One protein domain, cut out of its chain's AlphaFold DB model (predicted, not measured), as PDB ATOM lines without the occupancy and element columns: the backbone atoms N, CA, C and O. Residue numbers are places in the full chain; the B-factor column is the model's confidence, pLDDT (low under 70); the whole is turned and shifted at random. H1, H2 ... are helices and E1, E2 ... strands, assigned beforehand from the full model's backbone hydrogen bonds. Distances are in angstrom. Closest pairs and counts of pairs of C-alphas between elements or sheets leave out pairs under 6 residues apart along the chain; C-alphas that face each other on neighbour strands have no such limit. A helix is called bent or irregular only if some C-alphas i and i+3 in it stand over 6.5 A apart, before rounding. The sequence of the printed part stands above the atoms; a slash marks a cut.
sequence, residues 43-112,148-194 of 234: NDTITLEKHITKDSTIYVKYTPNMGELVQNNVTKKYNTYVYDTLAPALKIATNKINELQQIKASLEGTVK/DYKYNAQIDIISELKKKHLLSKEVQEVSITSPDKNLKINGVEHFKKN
ATOM      1  N   ASN A  43      64.744  84.255 200.135       62.31
ATOM      2  CA  ASN A  43      65.699  83.183 199.868       62.31
ATOM      3  C   ASN A  43      65.194  82.272 198.747       62.31
ATOM      4  O   ASN A  43      64.959  81.092 198.981       62.31
ATOM      5  N   ASP A  44      65.050  82.812 197.539       60.16
ATOM      6  CA  ASP A  44      64.730  82.000 196.369       60.16
ATOM      7  C   ASP A  44      65.905  81.961 195.395       60.16
ATOM      8  O   ASP A  44      66.510  82.977 195.040       60.16
ATOM      9  N   THR A  45      66.231  80.742 194.965       65.88
ATOM     10  CA  THR A  45      67.129  80.499 193.836       65.88
ATOM     11  C   THR A  45      66.576  81.219 192.613       65.88
ATOM     12  O   THR A  45      65.395  81.085 192.301       65.88
ATOM     13  N   ILE A  46      67.428  81.958 191.903       77.50
ATOM     14  CA  ILE A  46      67.026  82.635 190.671       77.50
ATOM     15  C   ILE A  46      66.518  81.592 189.669       77.50
ATOM     16  O   ILE A  46      67.260  80.697 189.253       77.50
ATOM     17  N   THR A  47      65.257  81.722 189.263       80.56
ATOM     18  CA  THR A  47      64.677  80.891 188.207       80.56
ATOM     19  C   THR A  47      65.329  81.243 186.875       80.56
ATOM     20  O   THR A  47      65.292  82.393 186.439       80.56
ATOM     21  N   LEU A  48      65.927  80.241 186.229       85.12
ATOM     22  CA  LEU A  48      66.553  80.390 184.920       85.12
ATOM     23  C   LEU A  48      65.593  79.957 183.815       85.12
ATOM     24  O   LEU A  48      65.204  78.791 183.739       85.12
ATOM     25  N   GLU A  49      65.287  80.873 182.906       88.62
ATOM     26  CA  GLU A  49      64.551  80.578 181.683       88.62
ATOM     27  C   GLU A  49      65.540  80.181 180.584       88.62
ATOM     28  O   GLU A  49      66.326  80.994 180.095       88.62
ATOM     29  N   LYS A  50      65.547  78.897 180.216       88.19
ATOM     30  CA  LYS A  50      66.429  78.377 179.164       88.19
ATOM     31  C   LYS A  50      65.788  78.575 177.795       88.19
ATOM     32  O   LYS A  50      64.660  78.149 177.564       88.19
ATOM     33  N   HIS A  51      66.554  79.126 176.865       86.31
ATOM     34  CA  HIS A  51      66.135  79.322 175.486       86.31
ATOM     35  C   HIS A  51      67.173  78.781 174.511       86.31
ATOM     36  O   HIS A  51      68.378  78.796 174.766       86.31
ATOM     37  N   ILE A  52      66.684  78.332 173.359       84.44
ATOM     38  CA  ILE A  52      67.502  77.841 172.257       84.44
ATOM     39  C   ILE A  52      67.221  78.732 171.051       84.44
ATOM     40  O   ILE A  52      66.074  78.912 170.643       84.44
ATOM     41  N   THR A  53      68.273  79.332 170.508       81.94
ATOM     42  CA  THR A  53      68.204  80.105 169.260       81.94
ATOM     43  C   THR A  53      68.109  79.182 168.046       81.94
ATOM     44  O   THR A  53      68.415  77.992 168.126       81.94
ATOM     45  N   LYS A  54      67.742  79.740 166.886       79.81
ATOM     46  CA  LYS A  54      67.705  78.997 165.614       79.81
ATOM     47  C   LYS A  54      69.051  78.335 165.275       79.81
ATOM     48  O   LYS A  54      69.063  77.235 164.735       79.81
ATOM     49  N   ASP A  55      70.163  78.930 165.705       79.12
ATOM     50  CA  ASP A  55      71.523  78.423 165.463       79.12
ATOM     51  C   ASP A  55      71.975  77.358 166.487       79.12
ATOM     52  O   ASP A  55      73.129  76.912 166.512       79.12
ATOM     53  N   SER A  56      71.043  76.900 167.334       74.94
ATOM     54  CA  SER A  56      71.267  75.970 168.450       74.94
ATOM     55  C   SER A  56      72.195  76.507 169.548       74.94
ATOM     56  O   SER A  56      72.775  75.722 170.301       74.94
ATOM     57  N   THR A  57      72.352  77.827 169.652       78.38
ATOM     58  CA  THR A  57      73.008  78.470 170.799       78.38
ATOM     59  C   THR A  57      72.025  78.522 171.960       78.38
ATOM     60  O   THR A  57      70.892  78.991 171.791       78.38
ATOM     61  N   ILE A  58      72.455  78.030 173.121       83.50
ATOM     62  CA  ILE A  58      71.673  78.043 174.357       83.50
ATOM     63  C   ILE A  58      71.991  79.337 175.094       83.50
ATOM     64  O   ILE A  58      73.155  79.615 175.372       83.50
ATOM     65  N   TYR A  59      70.957  80.085 175.456       88.00
ATOM     66  CA  TYR A  59      71.086  81.193 176.389       88.00
ATOM     67  C   TYR A  59      70.100  81.024 177.539       88.00
ATOM     68  O   TYR A  59      69.061  80.374 177.404       88.00
ATOM     69  N   VAL A  60      70.444  81.594 178.686       90.06
ATOM     70  CA  VAL A  60      69.593  81.608 179.874       90.06
ATOM     71  C   VAL A  60      69.214  83.036 180.209       90.06
ATOM     72  O   VAL A  60      70.056  83.929 180.140       90.06
ATOM     73  N   LYS A  61      67.950  83.248 180.557       91.56
ATOM     74  CA  LYS A  61      67.401  84.525 181.005       91.56
ATOM     75  C   LYS A  61      67.018  84.451 182.464       91.56
ATOM     76  O   LYS A  61      66.558  83.411 182.933       91.56
ATOM     77  N   TYR A  62      67.208  85.556 183.166       89.81
ATOM     78  CA  TYR A  62      66.746  85.695 184.533       89.81
ATOM     79  C   TYR A  62      66.623  87.165 184.944       89.81
ATOM     80  O   TYR A  62      67.188  88.064 184.318       89.81
ATOM     81  N   THR A  63      65.890  87.403 186.030       87.81
ATOM     82  CA  THR A  63      65.813  88.713 186.689       87.81
ATOM     83  C   THR A  63      66.712  88.700 187.930       87.81
ATOM     84  O   THR A  63      66.591  87.767 188.727       87.81
ATOM     85  N   PRO A  64      67.620  89.677 188.116       85.19
ATOM     86  CA  PRO A  64      68.476  89.740 189.299       85.19
ATOM     87  C   PRO A  64      67.671  89.921 190.587       85.19
ATOM     88  O   PRO A  64      66.680  90.657 190.604       85.19
ATOM     89  N   ASN A  65      68.149  89.335 191.686       85.69
ATOM     90  CA  ASN A  65      67.590  89.621 193.001       85.69
ATOM     91  C   ASN A  65      68.090  90.995 193.471       85.69
ATOM     92  O   ASN A  65      69.296  91.256 193.533       85.69
ATOM     93  N   MET A  66      67.141  91.877 193.789       81.75
ATOM     94  CA  MET A  66      67.400  93.254 194.205       81.75
ATOM     95  C   MET A  66      67.151  93.404 195.702       81.75
ATOM     96  O   MET A  66      66.076  93.048 196.177       81.75
ATOM     97  N   GLY A  67      68.092  94.017 196.410       78.00
ATOM     98  CA  GLY A  67      67.923  94.382 197.818       78.00
ATOM     99  C   GLY A  67      69.105  95.185 198.333       78.00
ATOM    100  O   GLY A  67      70.059  95.425 197.595       78.00
ATOM    101  N   GLU A  68      69.055  95.649 199.572       77.81
ATOM    102  CA  GLU A  68      70.164  96.422 200.150       77.81
ATOM    103  C   GLU A  68      71.240  95.515 200.748       77.81
ATOM    104  O   GLU A  68      72.431  95.834 200.682       77.81
ATOM    105  N   LEU A  69      70.826  94.351 201.254       76.31
ATOM    106  CA  LEU A  69      71.698  93.351 201.860       76.31
ATOM    107  C   LEU A  69      71.803  92.100 200.989       76.31
ATOM    108  O   LEU A  69      70.805  91.435 200.703       76.31
ATOM    109  N   VAL A  70      73.043  91.740 200.642       78.25
ATOM    110  CA  VAL A  70      73.374  90.531 199.870       78.25
ATOM    111  C   VAL A  70      72.733  89.297 200.507       78.25
ATOM    112  O   VAL A  70      72.024  88.554 199.840       78.25
ATOM    113  N   GLN A  71      72.922  89.126 201.818       78.94
ATOM    114  CA  GLN A  71      72.567  87.917 202.569       78.94
ATOM    115  C   GLN A  71      71.067  87.584 202.610       78.94
ATOM    116  O   GLN A  71      70.724  86.430 202.845       78.94
ATOM    117  N   ASN A  72      70.193  88.569 202.387       80.06
ATOM    118  CA  ASN A  72      68.737  88.390 202.445       80.06
ATOM    119  C   ASN A  72      68.132  88.040 201.075       80.06
ATOM    120  O   ASN A  72      66.938  87.765 200.986       80.06
ATOM    121  N   ASN A  73      68.942  88.105 200.014       80.19
ATOM    122  CA  ASN A  73      68.504  88.032 198.618       80.19
ATOM    123  C   ASN A  73      69.225  86.933 197.828       80.19
ATOM    124  O   ASN A  73      69.097  86.842 196.606       80.19
ATOM    125  N   VAL A  74      70.035  86.126 198.511       81.44
ATOM    126  CA  VAL A  74      70.864  85.085 197.906       81.44
ATOM    127  C   VAL A  74      70.954  83.873 198.814       81.44
ATOM    128  O   VAL A  74      70.727  83.945 200.019       81.44
ATOM    129  N   THR A  75      71.364  82.744 198.245       84.62
ATOM    130  CA  THR A  75      71.516  81.511 199.017       84.62
ATOM    131  C   THR A  75      72.601  81.629 200.100       84.62
ATOM    132  O   THR A  75      73.646  82.254 199.908       84.62
ATOM    133  N   LYS A  76      72.415  80.942 201.239       83.62
ATOM    134  CA  LYS A  76      73.396  80.916 202.344       83.62
ATOM    135  C   LYS A  76      74.798  80.501 201.881       83.62
ATOM    136  O   LYS A  76      75.781  81.109 202.287       83.62
ATOM    137  N   LYS A  77      74.888  79.499 200.997       83.38
ATOM    138  CA  LYS A  77      76.160  79.039 200.413       83.38
ATOM    139  C   LYS A  77      76.867  80.156 199.642       83.38
ATOM    140  O   LYS A  77      78.086  80.279 199.736       83.38
ATOM    141  N   TYR A  78      76.112  80.950 198.887       83.12
ATOM    142  CA  TYR A  78      76.655  82.086 198.159       83.12
ATOM    143  C   TYR A  78      77.142  83.169 199.116       83.12
ATOM    144  O   TYR A  78      78.267  83.632 198.980       83.12
ATOM    145  N   ASN A  79      76.352  83.484 200.144       83.94
ATOM    146  CA  ASN A  79      76.745  84.432 201.177       83.94
ATOM    147  C   ASN A  79      78.081  84.038 201.837       83.94
ATOM    148  O   ASN A  79      79.034  84.808 201.817       83.94
ATOM    149  N   THR A  80      78.201  82.797 202.316       85.94
ATOM    150  CA  THR A  80      79.448  82.266 202.894       85.94
ATOM    151  C   THR A  80      80.630  82.402 201.929       85.94
ATOM    152  O   THR A  80      81.682  82.903 202.309       85.94
ATOM    153  N   TYR A  81      80.460  82.043 200.654       85.88
ATOM    154  CA  TYR A  81      81.520  82.197 199.652       85.88
ATOM    155  C   TYR A  81      81.972  83.658 199.474       85.88
ATOM    156  O   TYR A  81      83.168  83.931 199.340       85.88
ATOM    157  N   VAL A  82      81.038  84.610 199.489       85.88
ATOM    158  CA  VAL A  82      81.350  86.037 199.330       85.88
ATOM    159  C   VAL A  82      82.169  86.565 200.496       85.88
ATOM    160  O   VAL A  82      83.200  87.197 200.267       85.88
ATOM    161  N   TYR A  83      81.724  86.300 201.722       85.88
ATOM    162  CA  TYR A  83      82.354  86.829 202.930       85.88
ATOM    163  C   TYR A  83      83.672  86.122 203.249       85.88
ATOM    164  O   TYR A  83      84.653  86.792 203.564       85.88
ATOM    165  N   ASP A  84      83.723  84.798 203.099       90.44
ATOM    166  CA  ASP A  84      84.860  84.005 203.574       90.44
ATOM    167  C   ASP A  84      85.939  83.814 202.503       90.44
ATOM    168  O   ASP A  84      87.095  83.555 202.827       90.44
ATOM    169  N   THR A  85      85.589  83.917 201.214       88.69
ATOM    170  CA  THR A  85      86.517  83.623 200.107       88.69
ATOM    171  C   THR A  85      86.734  84.819 199.191       88.69
ATOM    172  O   THR A  85      87.865  85.278 199.027       88.69
ATOM    173  N   LEU A  86      85.670  85.340 198.577       88.25
ATOM    174  CA  LEU A  86      85.806  86.301 197.484       88.25
ATOM    175  C   LEU A  86      86.260  87.684 197.968       88.25
ATOM    176  O   LEU A  86      87.201  88.252 197.414       88.25
ATOM    177  N   ALA A  87      85.604  88.228 198.995       89.25
ATOM    178  CA  ALA A  87      85.911  89.562 199.497       89.25
ATOM    179  C   ALA A  87      87.341  89.673 200.069       89.25
ATOM    180  O   ALA A  87      88.043  90.618 199.689       89.25
ATOM    181  N   PRO A  88      87.842  88.703 200.868       92.62
ATOM    182  CA  PRO A  88      89.240  88.679 201.298       92.62
ATOM    183  C   PRO A  88      90.228  88.552 200.135       92.62
ATOM    184  O   PRO A  88      91.207  89.298 200.084       92.62
ATOM    185  N   ALA A  89      89.962  87.660 199.171       92.38
ATOM    186  CA  ALA A  89      90.844  87.450 198.020       92.38
ATOM    187  C   ALA A  89      90.986  88.711 197.152       92.38
ATOM    188  O   ALA A  89      92.078  89.019 196.676       92.38
ATOM    189  N   LEU A  90      89.896  89.466 196.989       90.62
ATOM    190  CA  LEU A  90      89.875  90.722 196.235       90.62
ATOM    191  C   LEU A  90      90.215  91.955 197.085       90.62
ATOM    192  O   LEU A  90      90.299  93.057 196.543       90.62
ATOM    193  N   LYS A  91      90.421  91.791 198.399       92.50
ATOM    194  CA  LYS A  91      90.659  92.880 199.362       92.50
ATOM    195  C   LYS A  91      89.577  93.969 199.311       92.50
ATOM    196  O   LYS A  91      89.871  95.158 199.431       92.50
ATOM    197  N   ILE A  92      88.322  93.564 199.130       88.06
ATOM    198  CA  ILE A  92      87.165  94.464 199.095       88.06
ATOM    199  C   ILE A  92      86.360  94.343 200.387       88.06
ATOM    200  O   ILE A  92      86.201  93.260 200.942       88.06
ATOM    201  N   ALA A  93      85.820  95.462 200.861       85.69
ATOM    202  CA  ALA A  93      84.867  95.437 201.961       85.69
ATOM    203  C   ALA A  93      83.500  94.967 201.439       85.69
ATOM    204  O   ALA A  93      83.029  95.459 200.412       85.69
ATOM    205  N   THR A  94      82.851  94.033 202.135       79.94
ATOM    206  CA  THR A  94      81.583  93.423 201.688       79.94
ATOM    207  C   THR A  94      80.446  94.434 201.562       79.94
ATOM    208  O   THR A  94      79.652  94.355 200.629       79.94
ATOM    209  N   ASN A  95      80.423  95.459 202.415       78.44
ATOM    210  CA  ASN A  95      79.476  96.576 202.333       78.44
ATOM    211  C   ASN A  95      79.663  97.478 201.094       78.44
ATOM    212  O   ASN A  95      78.781  98.281 200.789       78.44
ATOM    213  N   LYS A  96      80.790  97.358 200.378       82.31
ATOM    214  CA  LYS A  96      81.067  98.067 199.117       82.31
ATOM    215  C   LYS A  96      80.701  97.249 197.874       82.31
ATOM    216  O   LYS A  96      80.906  97.724 196.758       82.31
ATOM    217  N   ILE A  97      80.174  96.034 198.040       82.44
ATOM    218  CA  ILE A  97      79.712  95.203 196.925       82.44
ATOM    219  C   ILE A  97      78.356  95.734 196.451       82.44
ATOM    220  O   ILE A  97      77.324  95.510 197.080       82.44
ATOM    221  N   ASN A  98      78.367  96.450 195.327       85.75
ATOM    222  CA  ASN A  98      77.150  96.983 194.708       85.75
ATOM    223  C   ASN A  98      76.443  95.957 193.820       85.75
ATOM    224  O   ASN A  98      75.232  96.016 193.651       85.75
ATOM    225  N   GLU A  99      77.186  95.034 193.225       87.12
ATOM    226  CA  GLU A  99      76.650  94.002 192.350       87.12
ATOM    227  C   GLU A  99      77.581  92.799 192.403       87.12
ATOM    228  O   GLU A  99      78.804  92.948 192.443       87.12
ATOM    229  N   LEU A 100      76.996  91.607 192.435       84.94
ATOM    230  CA  LEU A 100      77.743  90.367 192.388       84.94
ATOM    231  C   LEU A 100      76.961  89.306 191.622       84.94
ATOM    232  O   LEU A 100      75.865  88.915 192.030       84.94
ATOM    233  N   GLN A 101      77.577  88.805 190.560       88.69
ATOM    234  CA  GLN A 101      77.031  87.780 189.684       88.69
ATOM    235  C   GLN A 101      77.989  86.585 189.645       88.69
ATOM    236  O   GLN A 101      79.156  86.723 189.282       88.69
ATOM    237  N   GLN A 102      77.493  85.404 189.994       88.44
ATOM    238  CA  GLN A 102      78.209  84.143 189.865       88.44
ATOM    239  C   GLN A 102      77.476  83.231 188.895       88.44
ATOM    240  O   GLN A 102      76.309  82.891 189.083       88.44
ATOM    241  N   ILE A 103      78.210  82.784 187.884       89.62
ATOM    242  CA  ILE A 103      77.718  81.901 186.835       89.62
ATOM    243  C   ILE A 103      78.278  80.506 187.099       89.62
ATOM    244  O   ILE A 103      79.491  80.306 187.132       89.62
ATOM    245  N   LYS A 104      77.391  79.534 187.305       89.69
ATOM    246  CA  LYS A 104      77.733  78.118 187.459       89.69
ATOM    247  C   LYS A 104      77.581  77.458 186.094       89.69
ATOM    248  O   LYS A 104      76.463  77.343 185.592       89.69
ATOM    249  N   ALA A 105      78.691  77.022 185.508       91.25
ATOM    250  CA  ALA A 105      78.715  76.383 184.196       91.25
ATOM    251  C   ALA A 105      79.417  75.016 184.235       91.25
ATOM    252  O   ALA A 105      80.337  74.822 185.029       91.25
ATOM    253  N   SER A 106      78.988  74.081 183.386       90.94
ATOM    254  CA  SER A 106      79.690  72.819 183.107       90.94
ATOM    255  C   SER A 106      80.146  72.777 181.654       90.94
ATOM    256  O   SER A 106      79.511  73.358 180.776       90.94
ATOM    257  N   LEU A 107      81.262  72.099 181.401       89.69
ATOM    258  CA  LEU A 107      81.727  71.784 180.056       89.69
ATOM    259  C   LEU A 107      81.441  70.308 179.788       89.69
ATOM    260  O   LEU A 107      82.011  69.440 180.444       89.69
ATOM    261  N   GLU A 108      80.556  70.035 178.835       89.00
ATOM    262  CA  GLU A 108      80.097  68.691 178.498       89.00
ATOM    263  C   GLU A 108      80.107  68.511 176.982       89.00
ATOM    264  O   GLU A 108      79.378  69.182 176.251       89.00
ATOM    265  N   GLY A 109      80.940  67.592 176.501       85.81
ATOM    266  CA  GLY A 109      81.060  67.301 175.080       85.81
ATOM    267  C   GLY A 109      82.075  66.199 174.804       85.81
ATOM    268  O   GLY A 109      82.839  65.798 175.682       85.81
ATOM    269  N   THR A 110      82.089  65.725 173.561       86.31
ATOM    270  CA  THR A 110      83.019  64.692 173.097       86.31
ATOM    271  C   THR A 110      83.851  65.245 171.953       86.31
ATOM    272  O   THR A 110      83.302  65.710 170.955       86.31
ATOM    273  N   VAL A 111      85.177  65.150 172.063       87.69
ATOM    274  CA  VAL A 111      86.113  65.595 171.023       87.69
ATOM    275  C   VAL A 111      86.796  64.378 170.412       87.69
ATOM    276  O   VAL A 111      87.359  63.544 171.120       87.69
ATOM    277  N   LYS A 112      86.752  64.264 169.081       88.69
ATOM    278  CA  LYS A 112      87.448  63.191 168.360       88.69
ATOM    279  C   LYS A 112      88.947  63.483 168.294       88.69
ATOM    280  O   LYS A 112      89.356  64.630 168.113       88.69
ATOM    281  N   ASP A 148      97.676  66.954 178.770       93.81
ATOM    282  CA  ASP A 148      97.776  68.411 178.719       93.81
ATOM    283  C   ASP A 148      96.522  68.954 178.038       93.81
ATOM    284  O   ASP A 148      96.208  68.536 176.925       93.81
ATOM    285  N   TYR A 149      95.796  69.884 178.662       94.12
ATOM    286  CA  TYR A 149      94.584  70.454 178.073       94.12
ATOM    287  C   TYR A 149      94.506  71.970 178.242       94.12
ATOM    288  O   TYR A 149      94.979  72.551 179.216       94.12
ATOM    289  N   LYS A 150      93.873  72.615 177.264       93.50
ATOM    290  CA  LYS A 150      93.555  74.038 177.254       93.50
ATOM    291  C   LYS A 150      92.125  74.216 176.774       93.50
ATOM    292  O   LYS A 150      91.715  73.626 175.775       93.50
ATOM    293  N   TYR A 151      91.392  75.066 177.477       92.62
ATOM    294  CA  TYR A 151      90.023  75.418 177.140       92.62
ATOM    295  C   TYR A 151      89.867  76.938 177.151       92.62
ATOM    296  O   TYR A 151      90.241  77.595 178.121       92.62
ATOM    297  N   ASN A 152      89.337  77.489 176.062       90.75
ATOM    298  CA  ASN A 152      89.079  78.914 175.897       90.75
ATOM    299  C   ASN A 152      87.574  79.157 176.041       90.75
ATOM    300  O   ASN A 152      86.844  79.190 175.050       90.75
ATOM    301  N   ALA A 153      87.115  79.298 177.284       90.00
ATOM    302  CA  ALA A 153      85.724  79.613 177.577       90.00
ATOM    303  C   ALA A 153      85.393  81.048 177.142       90.00
ATOM    304  O   ALA A 153      86.124  81.978 177.483       90.00
ATOM    305  N   GLN A 154      84.260  81.232 176.467       89.94
ATOM    306  CA  GLN A 154      83.665  82.546 176.242       89.94
ATOM    307  C   GLN A 154      82.244  82.541 176.805       89.94
ATOM    308  O   GLN A 154      81.461  81.642 176.510       89.94
ATOM    309  N   ILE A 155      81.932  83.531 177.636       91.25
ATOM    310  CA  ILE A 155      80.606  83.730 178.220       91.25
ATOM    311  C   ILE A 155      80.221  85.175 177.937       91.25
ATOM    312  O   ILE A 155      80.925  86.092 178.354       91.25
ATOM    313  N   ASP A 156      79.105  85.362 177.245       91.38
ATOM    314  CA  ASP A 156      78.565  86.676 176.932       91.38
ATOM    315  C   ASP A 156      77.399  86.971 177.886       91.38
ATOM    316  O   ASP A 156      76.505  86.141 178.080       91.38
ATOM    317  N   ILE A 157      77.416  88.157 178.495       92.38
ATOM    318  CA  ILE A 157      76.409  88.614 179.458       92.38
ATOM    319  C   ILE A 157      75.794  89.895 178.913       92.38
ATOM    320  O   ILE A 157      76.503  90.855 178.618       92.38
ATOM    321  N   ILE A 158      74.471  89.914 178.791       91.06
ATOM    322  CA  ILE A 158      73.712  91.051 178.274       91.06
ATOM    323  C   ILE A 158      72.683  91.446 179.321       91.06
ATOM    324  O   ILE A 158      71.950  90.595 179.819       91.06
ATOM    325  N   SER A 159      72.605  92.737 179.639       90.06
ATOM    326  CA  SER A 159      71.563  93.273 180.505       90.06
ATOM    327  C   SER A 159      70.685  94.260 179.748       90.06
ATOM    328  O   SER A 159      71.180  95.219 179.162       90.06
ATOM    329  N   GLU A 160      69.377  94.023 179.791       89.38
ATOM    330  CA  GLU A 160      68.362  94.832 179.125       89.38
ATOM    331  C   GLU A 160      67.334  95.329 180.142       89.38
ATOM    332  O   GLU A 160      66.936  94.602 181.052       89.38
ATOM    333  N   LEU A 161      66.869  96.566 179.978       85.88
ATOM    334  CA  LEU A 161      65.708  97.080 180.703       85.88
ATOM    335  C   LEU A 161      64.459  96.812 179.867       85.88
ATOM    336  O   LEU A 161      64.350  97.289 178.737       85.88
ATOM    337  N   LYS A 162      63.510  96.054 180.415       82.00
ATOM    338  CA  LYS A 162      62.252  95.724 179.737       82.00
ATOM    339  C   LYS A 162      61.054  96.295 180.468       82.00
ATOM    340  O   LYS A 162      60.939  96.205 181.688       82.00
ATOM    341  N   LYS A 163      60.117  96.840 179.692       81.62
ATOM    342  CA  LYS A 163      58.758  97.155 180.146       81.62
ATOM    343  C   LYS A 163      57.828  96.055 179.680       81.62
ATOM    344  O   LYS A 163      57.813  95.722 178.499       81.62
ATOM    345  N   LYS A 164      57.020  95.524 180.595       75.88
ATOM    346  CA  LYS A 164      55.975  94.559 180.242       75.88
ATOM    347  C   LYS A 164      54.835  95.258 179.492       75.88
ATOM    348  O   LYS A 164      54.355  94.735 178.495       75.88
ATOM    349  N   HIS A 165      54.462  96.465 179.932       76.19
ATOM    350  CA  HIS A 165      53.463  97.346 179.314       76.19
ATOM    351  C   HIS A 165      53.833  98.832 179.522       76.19
ATOM    352  O   HIS A 165      54.691  99.147 180.345       76.19
ATOM    353  N   LEU A 166      53.171  99.760 178.817       70.94
ATOM    354  CA  LEU A 166      53.510 101.199 178.808       70.94
ATOM    355  C   LEU A 166      53.568 101.848 180.210       70.94
ATOM    356  O   LEU A 166      54.370 102.749 180.432       70.94
ATOM    357  N   LEU A 167      52.754 101.360 181.154       75.56
ATOM    358  CA  LEU A 167      52.650 101.861 182.533       75.56
ATOM    359  C   LEU A 167      53.419 101.017 183.568       75.56
ATOM    360  O   LEU A 167      53.433 101.356 184.749       75.56
ATOM    361  N   SER A 168      54.028  99.894 183.169       71.38
ATOM    362  CA  SER A 168      54.778  99.049 184.107       71.38
ATOM    363  C   SER A 168      56.172  99.615 184.369       71.38
ATOM    364  O   SER A 168      56.802 100.153 183.454       71.38
ATOM    365  N   LYS A 169      56.679  99.421 185.591       75.50
ATOM    366  CA  LYS A 169      58.079  99.714 185.921       75.50
ATOM    367  C   LYS A 169      59.020  98.900 185.030       75.50
ATOM    368  O   LYS A 169      58.713  97.764 184.670       75.50
ATOM    369  N   GLU A 170      60.153  99.503 184.685       79.56
ATOM    370  CA  GLU A 170      61.236  98.813 183.990       79.56
ATOM    371  C   GLU A 170      61.801  97.723 184.896       79.56
ATOM    372  O   GLU A 170      62.099  97.966 186.066       79.56
ATOM    373  N   VAL A 171      61.925  96.516 184.354       81.31
ATOM    374  CA  VAL A 171      62.562  95.384 185.019       81.31
ATOM    375  C   VAL A 171      63.850  95.078 184.272       81.31
ATOM    376  O   VAL A 171      63.856  94.991 183.044       81.31
ATOM    377  N   GLN A 172      64.947  94.942 185.014       84.62
ATOM    378  CA  GLN A 172      66.221  94.511 184.456       84.62
ATOM    379  C   GLN A 172      66.160  93.005 184.195       84.62
ATOM    380  O   GLN A 172      66.007  92.219 185.125       84.62
ATOM    381  N   GLU A 173      66.305  92.608 182.939       89.19
ATOM    382  CA  GLU A 173      66.490  91.221 182.532       89.19
ATOM    383  C   GLU A 173      67.956  91.018 182.146       89.19
ATOM    384  O   GLU A 173      68.574  91.867 181.494       89.19
ATOM    385  N   VAL A 174      68.537  89.900 182.570       90.56
ATOM    386  CA  VAL A 174      69.902  89.518 182.217       90.56
ATOM    387  C   VAL A 174      69.856  88.224 181.425       90.56
ATOM    388  O   VAL A 174      69.217  87.252 181.824       90.56
ATOM    389  N   SER A 175      70.541  88.224 180.289       92.00
ATOM    390  CA  SER A 175      70.748  87.056 179.444       92.00
ATOM    391  C   SER A 175      72.214  86.641 179.500       92.00
ATOM    392  O   SER A 175      73.100  87.478 179.345       92.00
ATOM    393  N   ILE A 176      72.476  85.351 179.693       91.88
ATOM    394  CA  ILE A 176      73.819  84.767 179.638       91.88
ATOM    395  C   ILE A 176      73.839  83.728 178.530       91.88
ATOM    396  O   ILE A 176      72.964  82.865 178.460       91.88
ATOM    397  N   THR A 177      74.856  83.785 177.683       91.50
ATOM    398  CA  THR A 177      75.046  82.845 176.581       91.50
ATOM    399  C   THR A 177      76.515  82.474 176.429       91.50
ATOM    400  O   THR A 177      77.401  83.116 176.989       91.50
ATOM    401  N   SER A 178      76.772  81.412 175.678       89.75
ATOM    402  CA  SER A 178      78.110  81.002 175.267       89.75
ATOM    403  C   SER A 178      78.073  80.608 173.795       89.75
ATOM    404  O   SER A 178      77.165  79.876 173.389       89.75
ATOM    405  N   PRO A 179      79.054  81.032 172.982       88.94
ATOM    406  CA  PRO A 179      79.174  80.571 171.607       88.94
ATOM    407  C   PRO A 179      79.719  79.131 171.517       88.94
ATOM    408  O   PRO A 179      79.742  78.559 170.423       88.94
ATOM    409  N   ASP A 180      80.180  78.541 172.628       88.50
ATOM    410  CA  ASP A 180      80.459  77.107 172.742       88.50
ATOM    411  C   ASP A 180      79.201  76.349 173.186       88.50
ATOM    412  O   ASP A 180      78.691  76.563 174.288       88.50
ATOM    413  N   LYS A 181      78.739  75.421 172.337       84.88
ATOM    414  CA  LYS A 181      77.580  74.553 172.596       84.88
ATOM    415  C   LYS A 181      77.840  73.542 173.713       84.88
ATOM    416  O   LYS A 181      76.872  73.058 174.306       84.88
ATOM    417  N   ASN A 182      79.099  73.213 173.985       87.69
ATOM    418  CA  ASN A 182      79.496  72.276 175.032       87.69
ATOM    419  C   ASN A 182      79.500  72.939 176.417       87.69
ATOM    420  O   ASN A 182      79.405  72.246 177.427       87.69
ATOM    421  N   LEU A 183      79.553  74.273 176.487       89.88
ATOM    422  CA  LEU A 183      79.448  75.007 177.744       89.88
ATOM    423  C   LEU A 183      77.972  75.182 178.130       89.88
ATOM    424  O   LEU A 183      77.206  75.863 177.449       89.88
ATOM    425  N   LYS A 184      77.559  74.565 179.236       88.81
ATOM    426  CA  LYS A 184      76.195  74.621 179.767       88.81
ATOM    427  C   LYS A 184      76.135  75.549 180.966       88.81
ATOM    428  O   LYS A 184      76.879  75.371 181.924       88.81
ATOM    429  N   ILE A 185      75.216  76.513 180.940       89.44
ATOM    430  CA  ILE A 185      74.922  77.350 182.106       89.44
ATOM    431  C   ILE A 185      73.890  76.625 182.974       89.44
ATOM    432  O   ILE A 185      72.745  76.412 182.567       89.44
ATOM    433  N   ASN A 186      74.316  76.223 184.169       87.12
ATOM    434  CA  ASN A 186      73.545  75.381 185.083       87.12
ATOM    435  C   ASN A 186      72.885  76.173 186.209       87.12
ATOM    436  O   ASN A 186      71.887  75.728 186.766       87.12
ATOM    437  N   GLY A 187      73.446  77.328 186.558       86.38
ATOM    438  CA  GLY A 187      72.967  78.139 187.666       86.38
ATOM    439  C   GLY A 187      73.507  79.556 187.588       86.38
ATOM    440  O   GLY A 187      74.611  79.776 187.090       86.38
ATOM    441  N   VAL A 188      72.743  80.505 188.115       89.06
ATOM    442  CA  VAL A 188      73.197  81.881 188.300       89.06
ATOM    443  C   VAL A 188      72.773  82.335 189.685       89.06
ATOM    444  O   VAL A 188      71.634  82.127 190.087       89.06
ATOM    445  N   GLU A 189      73.704  82.937 190.411       88.56
ATOM    446  CA  GLU A 189      73.418  83.703 191.621       88.56
ATOM    447  C   GLU A 189      73.733  85.155 191.286       88.56
ATOM    448  O   GLU A 189      74.836  85.460 190.833       88.56
ATOM    449  N   HIS A 190      72.775  86.058 191.454       88.56
ATOM    450  CA  HIS A 190      72.968  87.462 191.110       88.56
ATOM    451  C   HIS A 190      72.288  88.345 192.138       88.56
ATOM    452  O   HIS A 190      71.065  88.375 192.245       88.56
ATOM    453  N   PHE A 191      73.119  89.072 192.870       86.62
ATOM    454  CA  PHE A 191      72.702  90.150 193.739       86.62
ATOM    455  C   PHE A 191      73.035  91.485 193.092       86.62
ATOM    456  O   PHE A 191      74.157  91.684 192.617       86.62
ATOM    457  N   LYS A 192      72.098  92.425 193.160       86.75
ATOM    458  CA  LYS A 192      72.367  93.824 192.852       86.75
ATOM    459  C   LYS A 192      71.782  94.717 193.936       86.75
ATOM    460  O   LYS A 192      70.605  94.614 194.285       86.75
ATOM    461  N   LYS A 193      72.627  95.603 194.462       83.50
ATOM    462  CA  LYS A 193      72.243  96.570 195.480       83.50
ATOM    463  C   LYS A 193      71.191  97.498 194.893       83.50
ATOM    464  O   LYS A 193      71.395  98.079 193.824       83.50
ATOM    465  N   ASN A 194      70.075  97.655 195.593       78.25
ATOM    466  CA  ASN A 194      69.042  98.598 195.191       78.25
ATOM    467  C   ASN A 194      69.503 100.033 195.486       78.25
ATOM    468  O   ASN A 194      69.207 100.602 196.536       78.25
TER     469      ASN A 194
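AT A GLANCE: This is residues 43 to 112 and 148 to 194 of the 234 residues of an uncharacterized protein of Epilithonimonas xixisoli (UniProt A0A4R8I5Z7). Two sheets partly face to face make a small sandwich: the strongly twisted four-stranded E1 E2 E7 E6 and the three-stranded E3 E8 E4, their strands crossed at 32 degrees. The helix H1 lies beyond E3 E8 E4, away from the other sheet and on neither, while strand E5 and the turn at Leu 167 lie at far opposite ends. The printed part has 117 residues, with one named helix and eight named strands in the order E1 E2 E3 H1 E4 E5 E6 E7 E8, a mixed class of helices and strands. The first sheet is antiparallel in the order E1 E2 E7 E6, and the second is mixed in the order E3 E8 E4. The whole is only just loose, close to compact, with a radius of gyration of the C-alphas of 16.3 A, and flat, spanning 49 by 45 by 21 A.

HOW THE PARTS SIT: E1, residues 49 to 52, and E2, residues 58 to 62, form an antiparallel hairpin, with N 51 and O 59 2.9 A apart. E2 is the antiparallel neighbour of E7, residues 171 to 177, with N 60 and O 176 at 2.8 A. E7 forms a hairpin with the edge strand E6, residues 156 to 162, with N 158 and O 175 at 2.8 A. E2 runs on into E3, residues 65 to 67, across a break of 2 residues at 27 degrees. E3 is parallel to E8, residues 183 to 193, with N 65 and O 190 at 3.1 A. E8 is antiparallel to E4, residues 99 to 107, with N 102 and O 189 at 2.8 A, and bends by 62 degrees at residue 186. Between the two sheets, the closest C-alphas of E2 and E8 are those of Val 60 and Ile 185, 7.2 A apart. For H1, residues 76 to 90, and E8, the closest C-alphas are those of Tyr 78 and Glu 189, 7.5 A apart. In H1, 8 of 11 O i to N i+4 pairs are within hydrogen-bond range. E5, residues 148 to 151, pairs with no named strand and is apart from E4.

IN THESE COORDINATES: E1 begins at C-alpha 49, (64.551, 80.578, 181.683). H1 is 20.1 A long and only just irregular: C-alphas 84 and 87 are 7.0 A apart. E4 measures 25.9 A, E6 18.9 A and E7 19.6 A. E8, the longest strand by residues, measures 28.8 A and ends at C-alpha 193, (72.243, 96.570, 195.480).

THE WHOLE: The two C-alphas farthest apart, those of Asp 148 and Leu 167, are 56.3 A apart. Residues 113 to 147 are not printed, and C-alphas 112 and 148 are 15.5 A apart across this cut. Of the links that are printed whole, none is long. Mean pLDDT of the printed part is 85.2, and residues 43 to 45 are under 70.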